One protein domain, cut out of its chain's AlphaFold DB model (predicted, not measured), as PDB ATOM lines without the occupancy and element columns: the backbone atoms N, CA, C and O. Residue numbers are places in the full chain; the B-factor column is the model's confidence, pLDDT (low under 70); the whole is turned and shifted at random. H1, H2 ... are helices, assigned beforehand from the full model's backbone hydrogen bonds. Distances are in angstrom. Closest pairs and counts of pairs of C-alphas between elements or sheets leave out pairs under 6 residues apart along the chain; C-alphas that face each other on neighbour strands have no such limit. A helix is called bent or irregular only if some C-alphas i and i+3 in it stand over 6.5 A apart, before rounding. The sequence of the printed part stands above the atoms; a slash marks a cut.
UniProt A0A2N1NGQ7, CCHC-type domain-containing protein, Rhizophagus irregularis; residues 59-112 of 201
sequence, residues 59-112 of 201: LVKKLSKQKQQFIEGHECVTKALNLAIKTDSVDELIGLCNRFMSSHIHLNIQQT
ATOM      1  N   LEU A  59     -30.171 -15.039  45.575       73.25
ATOM      2  CA  LEU A  59     -29.822 -15.575  44.259       73.25
ATOM      3  C   LEU A  59     -28.409 -15.169  43.824       73.25
ATOM      4  O   LEU A  59     -27.636 -16.020  43.387       73.25
ATOM      5  N   VAL A  60     -28.048 -13.892  43.978       75.75
ATOM      6  CA  VAL A  60     -26.711 -13.387  43.634       75.75
ATOM      7  C   VAL A  60     -25.647 -14.012  44.539       75.75
ATOM      8  O   VAL A  60     -24.600 -14.431  44.046       75.75
ATOM      9  N   LYS A  61     -25.937 -14.184  45.835       79.94
ATOM     10  CA  LYS A  61     -25.048 -14.886  46.777       79.94
ATOM     11  C   LYS A  61     -24.817 -16.335  46.376       79.94
ATOM     12  O   LYS A  61     -23.672 -16.788  46.326       79.94
ATOM     13  N   LYS A  62     -25.887 -17.059  46.038       80.25
ATOM     14  CA  LYS A  62     -25.806 -18.453  45.586       80.25
ATOM     15  C   LYS A  62     -24.990 -18.582  44.298       80.25
ATOM     16  O   LYS A  62     -24.119 -19.445  44.228       80.25
ATOM     17  N   LEU A  63     -25.218 -17.706  43.316       77.19
ATOM     18  CA  LEU A  63     -24.454 -17.679  42.064       77.19
ATOM     19  C   LEU A  63     -22.976 -17.347  42.301       77.19
ATOM     20  O   LEU A  63     -22.098 -18.005  41.745       77.19
ATOM     21  N   SER A  64     -22.686 -16.374  43.169       81.88
ATOM     22  CA  SER A  64     -21.313 -16.025  43.540       81.88
ATOM     23  C   SER A  64     -20.604 -17.192  44.226       81.88
ATOM     24  O   SER A  64     -19.457 -17.492  43.900       81.88
ATOM     25  N   LYS A  65     -21.292 -17.901  45.129       86.19
ATOM     26  CA  LYS A  65     -20.757 -19.091  45.801       86.19
ATOM     27  C   LYS A  65     -20.474 -20.223  44.814       86.19
ATOM     28  O   LYS A  65     -19.402 -20.811  44.872       86.19
ATOM     29  N   GLN A  66     -21.393 -20.500  43.888       87.75
ATOM     30  CA  GLN A  66     -21.186 -21.511  42.846       87.75
ATOM     31  C   GLN A  66     -19.994 -21.167  41.949       87.75
ATOM     32  O   GLN A  66     -19.161 -22.026  41.673       87.75
ATOM     33  N   LYS A  67     -19.879 -19.903  41.532       87.44
ATOM     34  CA  LYS A  67     -18.741 -19.424  40.745       87.44
ATOM     35  C   LYS A  67     -17.424 -19.598  41.503       87.44
ATOM     36  O   LYS A  67     -16.461 -20.086  40.923       87.44
ATOM     37  N   GLN A  68     -17.394 -19.232  42.784       90.44
ATOM     38  CA  GLN A  68     -16.212 -19.393  43.627       90.44
ATOM     39  C   GLN A  68     -15.803 -20.868  43.739       90.44
ATOM     40  O   GLN A  68     -14.655 -21.209  43.470       90.44
ATOM     41  N   GLN A  69     -16.760 -21.752  44.032       91.62
ATOM     42  CA  GLN A  69     -16.532 -23.197  44.118       91.62
ATOM     43  C   GLN A  69     -16.013 -23.789  42.802       91.62
ATOM     44  O   GLN A  69     -15.150 -24.664  42.818       91.62
ATOM     45  N   PHE A  70     -16.512 -23.312  41.659       93.56
ATOM     46  CA  PHE A  70     -16.027 -23.743  40.351       93.56
ATOM     47  C   PHE A  70     -14.567 -23.339  40.120       93.56
ATOM     48  O   PHE A  70     -13.770 -24.167  39.685       93.56
ATOM     49  N   ILE A  71     -14.210 -22.086  40.425       93.62
ATOM     50  CA  ILE A  71     -12.840 -21.578  40.261       93.62
ATOM     51  C   ILE A  71     -11.874 -22.373  41.145       93.62
ATOM     52  O   ILE A  71     -10.875 -22.891  40.647       93.62
ATOM     53  N   GLU A  72     -12.206 -22.524  42.427       94.06
ATOM     54  CA  GLU A  72     -11.393 -23.275  43.390       94.06
ATOM     55  C   GLU A  72     -11.239 -24.745  42.978       94.06
ATOM     56  O   GLU A  72     -10.132 -25.288  42.983       94.06
ATOM     57  N   GLY A  73     -12.335 -25.389  42.563       93.62
ATOM     58  CA  GLY A  73     -12.318 -26.773  42.100       93.62
ATOM     59  C   GLY A  73     -11.450 -26.960  40.856       93.62
ATOM     60  O   GLY A  73     -10.620 -27.867  40.813       93.62
ATOM     61  N   HIS A  74     -11.589 -26.078  39.864       94.75
ATOM     62  CA  HIS A  74     -10.788 -26.125  38.644       94.75
ATOM     63  C   HIS A  74      -9.292 -25.945  38.934       94.75
ATOM     64  O   HIS A  74      -8.458 -26.697  38.420       94.75
ATOM     65  N   GLU A  75      -8.936 -24.967  39.768       95.88
ATOM     66  CA  GLU A  75      -7.548 -24.728  40.157       95.88
ATOM     67  C   GLU A  75      -6.956 -25.939  40.891       95.88
ATOM     68  O   GLU A  75      -5.843 -26.372  40.582       95.88
ATOM     69  N   CYS A  76      -7.719 -26.530  41.814       95.06
ATOM     70  CA  CYS A  76      -7.315 -27.718  42.556       95.06
ATOM     71  C   CYS A  76      -7.059 -28.915  41.630       95.06
ATOM     72  O   CYS A  76      -5.985 -29.516  41.687       95.06
ATOM     73  N   VAL A  77      -7.988 -29.220  40.716       95.44
ATOM     74  CA  VAL A  77      -7.836 -30.326  39.753       95.44
ATOM     75  C   VAL A  77      -6.639 -30.096  38.833       95.44
ATOM     76  O   VAL A  77      -5.878 -31.024  38.573       95.44
ATOM     77  N   THR A  78      -6.413 -28.857  38.395       95.88
ATOM     78  CA  THR A  78      -5.253 -28.505  37.563       95.88
ATOM     79  C   THR A  78      -3.937 -28.758  38.304       95.88
ATOM     80  O   THR A  78      -3.006 -29.347  37.754       95.88
ATOM     81  N   LYS A  79      -3.853 -28.349  39.575       97.25
ATOM     82  CA  LYS A  79      -2.685 -28.606  40.432       97.25
ATOM     83  C   LYS A  79      -2.474 -30.102  40.666       97.25
ATOM     84  O   LYS A  79      -1.346 -30.573  40.533       97.25
ATOM     85  N   ALA A  80      -3.543 -30.840  40.961       97.00
ATOM     86  CA  ALA A  80      -3.501 -32.284  41.169       97.00
ATOM     87  C   ALA A  80      -3.033 -33.029  39.911       97.00
ATOM     88  O   ALA A  80      -2.175 -33.901  40.004       97.00
ATOM     89  N   LEU A  81      -3.520 -32.638  38.730       97.62
ATOM     90  CA  LEU A  81      -3.097 -33.214  37.454       97.62
ATOM     91  C   LEU A  81      -1.610 -32.967  37.187       97.62
ATOM     92  O   LEU A  81      -0.880 -33.897  36.854       97.62
ATOM     93  N   ASN A  82      -1.142 -31.733  37.385       97.56
ATOM     94  CA  ASN A  82       0.274 -31.404  37.225       97.56
ATOM     95  C   ASN A  82       1.168 -32.211  38.175       97.56
ATOM     96  O   ASN A  82       2.274 -32.591  37.794       97.56
ATOM     97  N   LEU A  83       0.711 -32.458  39.406       97.62
ATOM     98  CA  LEU A  83       1.430 -33.303  40.354       97.62
ATOM     99  C   LEU A  83       1.448 -34.761  39.884       97.62
ATOM    100  O   LEU A  83       2.525 -35.340  39.807       97.62
ATOM    101  N   ALA A  84       0.295 -35.304  39.492       97.44
ATOM    102  CA  ALA A  84       0.157 -36.685  39.039       97.44
ATOM    103  C   ALA A  84       1.015 -36.991  37.803       97.44
ATOM    104  O   ALA A  84       1.615 -38.057  37.722       97.44
ATOM    105  N   ILE A  85       1.134 -36.043  36.865       97.38
ATOM    106  CA  ILE A  85       2.034 -36.171  35.708       97.38
ATOM    107  C   ILE A  85       3.497 -36.240  36.160       97.38
ATOM    108  O   ILE A  85       4.267 -37.036  35.633       97.38
ATOM    109  N   LYS A  86       3.900 -35.423  37.141       97.75
ATOM    110  CA  LYS A  86       5.281 -35.429  37.656       97.75
ATOM    111  C   LYS A  86       5.626 -36.705  38.422       97.75
ATOM    112  O   LYS A  86       6.794 -37.069  38.461       97.75
ATOM    113  N   THR A  87       4.640 -37.340  39.048       96.69
ATOM    114  CA  THR A  87       4.811 -38.553  39.862       96.69
ATOM    115  C   THR A  87       4.410 -39.840  39.138       96.69
ATOM    116  O   THR A  87       4.397 -40.886  39.775       96.69
ATOM    117  N   ASP A  88       4.074 -39.766  37.846       95.44
ATOM    118  CA  ASP A  88       3.573 -40.883  37.027       95.44
ATOM    119  C   ASP A  88       2.375 -41.630  37.656       95.44
ATOM    120  O   ASP A  88       2.234 -42.845  37.573       95.44
ATOM    121  N   SER A  89       1.490 -40.884  38.325       96.50
ATOM    122  CA  SER A  89       0.311 -41.407  39.037       96.50
ATOM    123  C   SER A  89      -1.013 -40.917  38.436       96.50
ATOM    124  O   SER A  89      -2.033 -40.789  39.117       96.50
ATOM    125  N   VAL A  90      -1.021 -40.636  37.130       96.81
ATOM    126  CA  VAL A  90      -2.202 -40.133  36.404       96.81
ATOM    127  C   VAL A  90      -3.378 -41.113  36.486       96.81
ATOM    128  O   VAL A  90      -4.512 -40.685  36.703       96.81
ATOM    129  N   ASP A  91      -3.117 -42.418  36.394       96.06
ATOM    130  CA  ASP A  91      -4.158 -43.449  36.483       96.06
ATOM    131  C   ASP A  91      -4.841 -43.478  37.857       96.06
ATOM    132  O   ASP A  91      -6.058 -43.667  37.951       96.06
ATOM    133  N   GLU A  92      -4.089 -43.227  38.931       96.31
ATOM    134  CA  GLU A  92      -4.640 -43.133  40.284       96.31
ATOM    135  C   GLU A  92      -5.583 -41.930  40.405       96.31
ATOM    136  O   GLU A  92      -6.709 -42.069  40.896       96.31
ATOM    137  N   LEU A  93      -5.166 -40.768  39.887       96.75
ATOM    138  CA  LEU A  93      -5.986 -39.557  39.859       96.75
ATOM    139  C   LEU A  93      -7.278 -39.771  39.055       96.75
ATOM    140  O   LEU A  93      -8.365 -39.438  39.532       96.75
ATOM    141  N   ILE A  94      -7.187 -40.381  37.869       94.94
ATOM    142  CA  ILE A  94      -8.359 -40.729  37.051       94.94
ATOM    143  C   ILE A  94      -9.279 -41.688  37.817       94.94
ATOM    144  O   ILE A  94     -10.499 -41.496  37.849       94.94
ATOM    145  N   GLY A  95      -8.715 -42.695  38.485       95.75
ATOM    146  CA  GLY A  95      -9.462 -43.636  39.315       95.75
ATOM    147  C   GLY A  95     -10.197 -42.966  40.481       95.75
ATOM    148  O   GLY A  95     -11.315 -43.366  40.818       95.75
ATOM    149  N   LEU A  96      -9.612 -41.937  41.097       95.44
ATOM    150  CA  LEU A  96     -10.260 -41.132  42.138       95.44
ATOM    151  C   LEU A  96     -11.409 -40.290  41.569       95.44
ATOM    152  O   LEU A  96     -12.511 -40.319  42.122       95.44
ATOM    153  N   CYS A  97     -11.197 -39.609  40.440       93.44
ATOM    154  CA  CYS A  97     -12.244 -38.835  39.771       93.44
ATOM    155  C   CYS A  97     -13.435 -39.715  39.368       93.44
ATOM    156  O   CYS A  97     -14.584 -39.352  39.618       93.44
ATOM    157  N   ASN A  98     -13.177 -40.896  38.804       92.88
ATOM    158  CA  ASN A  98     -14.228 -41.837  38.420       92.88
ATOM    159  C   ASN A  98     -15.022 -42.334  39.630       92.88
ATOM    160  O   ASN A  98     -16.249 -42.322  39.595       92.88
ATOM    161  N   ARG A  99     -14.349 -42.691  40.732       93.94
ATOM    162  CA  ARG A  99     -15.023 -43.089  41.979       93.94
ATOM    163  C   ARG A  99     -15.907 -41.974  42.532       93.94
ATOM    164  O   ARG A  99     -17.059 -42.231  42.889       93.94
ATOM    165  N   PHE A 100     -15.402 -40.742  42.542       91.56
ATOM    166  CA  PHE A 100     -16.170 -39.569  42.950       91.56
ATOM    167  C   PHE A 100     -17.421 -39.388  42.078       91.56
ATOM    168  O   PHE A 100     -18.535 -39.337  42.603       91.56
ATOM    169  N   MET A 101     -17.268 -39.385  40.751       90.00
ATOM    170  CA  MET A 101     -18.393 -39.243  39.820       90.00
ATOM    171  C   MET A 101     -19.421 -40.362  39.996       90.00
ATOM    172  O   MET A 101     -20.602 -40.074  40.165       90.00
ATOM    173  N   SER A 102     -18.995 -41.626  40.025       88.56
ATOM    174  CA  SER A 102     -19.901 -42.764  40.210       88.56
ATOM    175  C   SER A 102     -20.692 -42.664  41.515       88.56
ATOM    176  O   SER A 102     -21.904 -42.880  41.501       88.56
ATOM    177  N   SER A 103     -20.058 -42.262  42.623       87.19
ATOM    178  CA  SER A 103     -20.742 -42.112  43.917       87.19
ATOM    179  C   SER A 103     -21.865 -41.064  43.893       87.19
ATOM    180  O   SER A 103     -22.928 -41.274  44.478       87.19
ATOM    181  N   HIS A 104     -21.679 -39.969  43.153       78.56
ATOM    182  CA  HIS A 104     -22.648 -38.875  43.076       78.56
ATOM    183  C   HIS A 104     -23.658 -39.013  41.925       78.56
ATOM    184  O   HIS A 104     -24.755 -38.460  42.008       78.56
ATOM    185  N   ILE A 105     -23.352 -39.796  40.884       73.44
ATOM    186  CA  ILE A 105     -24.294 -40.109  39.797       73.44
ATOM    187  C   ILE A 105     -25.493 -40.908  40.329       73.44
ATOM    188  O   ILE A 105     -26.632 -40.596  39.981       73.44
ATOM    189  N   HIS A 106     -25.278 -41.886  41.216       59.94
ATOM    190  CA  HIS A 106     -26.379 -42.664  41.803       59.94
ATOM    191  C   HIS A 106     -27.324 -41.809  42.664       59.94
ATOM    192  O   HIS A 106     -28.538 -42.020  42.630       59.94
ATOM    193  N   LEU A 107     -26.791 -40.806  43.369       58.31
ATOM    194  CA  LEU A 107     -27.583 -39.852  44.153       58.31
ATOM    195  C   LEU A 107     -28.443 -38.948  43.258       58.31
ATOM    196  O   LEU A 107     -29.582 -38.642  43.604       58.31
ATOM    197  N   ASN A 108     -27.930 -38.569  42.086       53.38
ATOM    198  CA  ASN A 108     -28.658 -37.727  41.141       53.38
ATOM    199  C   ASN A 108     -29.754 -38.521  40.402       53.38
ATOM    200  O   ASN A 108     -30.878 -38.048  40.295       53.38
ATOM    201  N   ILE A 109     -29.492 -39.773  39.996       53.66
ATOM    202  CA  ILE A 109     -30.484 -40.629  39.308       53.66
ATOM    203  C   ILE A 109     -31.712 -40.923  40.189       53.66
ATOM    204  O   ILE A 109     -32.846 -40.926  39.700       53.66
ATOM    205  N   GLN A 110     -31.518 -41.125  41.499       50.50
ATOM    206  CA  GLN A 110     -32.632 -41.295  42.441       50.50
ATOM    207  C   GLN A 110     -33.481 -40.020  42.592       50.50
ATOM    208  O   GLN A 110     -34.689 -40.118  42.811       50.50
ATOM    209  N   GLN A 111     -32.887 -38.835  42.415       48.50
ATOM    210  CA  GLN A 111     -33.584 -37.545  42.456       48.50
ATOM    211  C   GLN A 111     -34.209 -37.154  41.100       48.50
ATOM    212  O   GLN A 111     -35.245 -36.489  41.066       48.50
ATOM    213  N   THR A 112     -33.646 -37.592  39.966       45.88
ATOM    214  CA  THR A 112     -34.097 -37.181  38.623       45.88
ATOM    215  C   THR A 112     -35.316 -37.928  38.098       45.88
ATOM    216  O   THR A 112     -36.022 -37.389  37.247       45.88
TER     217      THR A 112
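This is residues 59 to 112 of the 201 residues of the protein "CCHC-type domain-containing protein" of Rhizophagus irregularis (UniProt A0A2N1NGQ7). Two long helices make an open V, a helical hairpin in which H1 runs out and H2 folds back, meeting near the tight turn while their far arms spread apart. The printed part has 54 residues, with H1 then H2 along it and no named strand; the class is all helix. It is only just loose, close to extended, with a radius of gyration of the C-alphas of 14.6 A, and only just flat, spanning 42 by 28 by 7 A.

Start on H1, residues 59 to 86, and pass the tight link of 3 residues to H2, residues 90 to 112. Look at residues 80 to 84 of H1 and 90 to 93 of H2: with these alone the helices touch, and their closest C-alphas, those of Ala 84 and Val 90, are 4.9 A apart. They run opposite ways at a shallow tilt of 29 degrees. Within H1 every O i to N i+4 pair is within hydrogen-bond range; in H2 16 of 19 are.

Find C-alpha 59 at (-29.822, -15.575, 44.259); from there H1 runs 40.9 A to C-alpha 86 at (5.281, -35.429, 37.656). H2 runs 32.1 A from C-alpha 90 to C-alpha 112 at (-34.097, -37.181, 38.623).

The two C-alphas farthest apart, those of Leu 59 and Asp 88, are 42.5 A apart. Residues 59 to 76 and 98 to 112 stand free. The printed part has no cut; pLDDT is under 70 at residues 106 to 112.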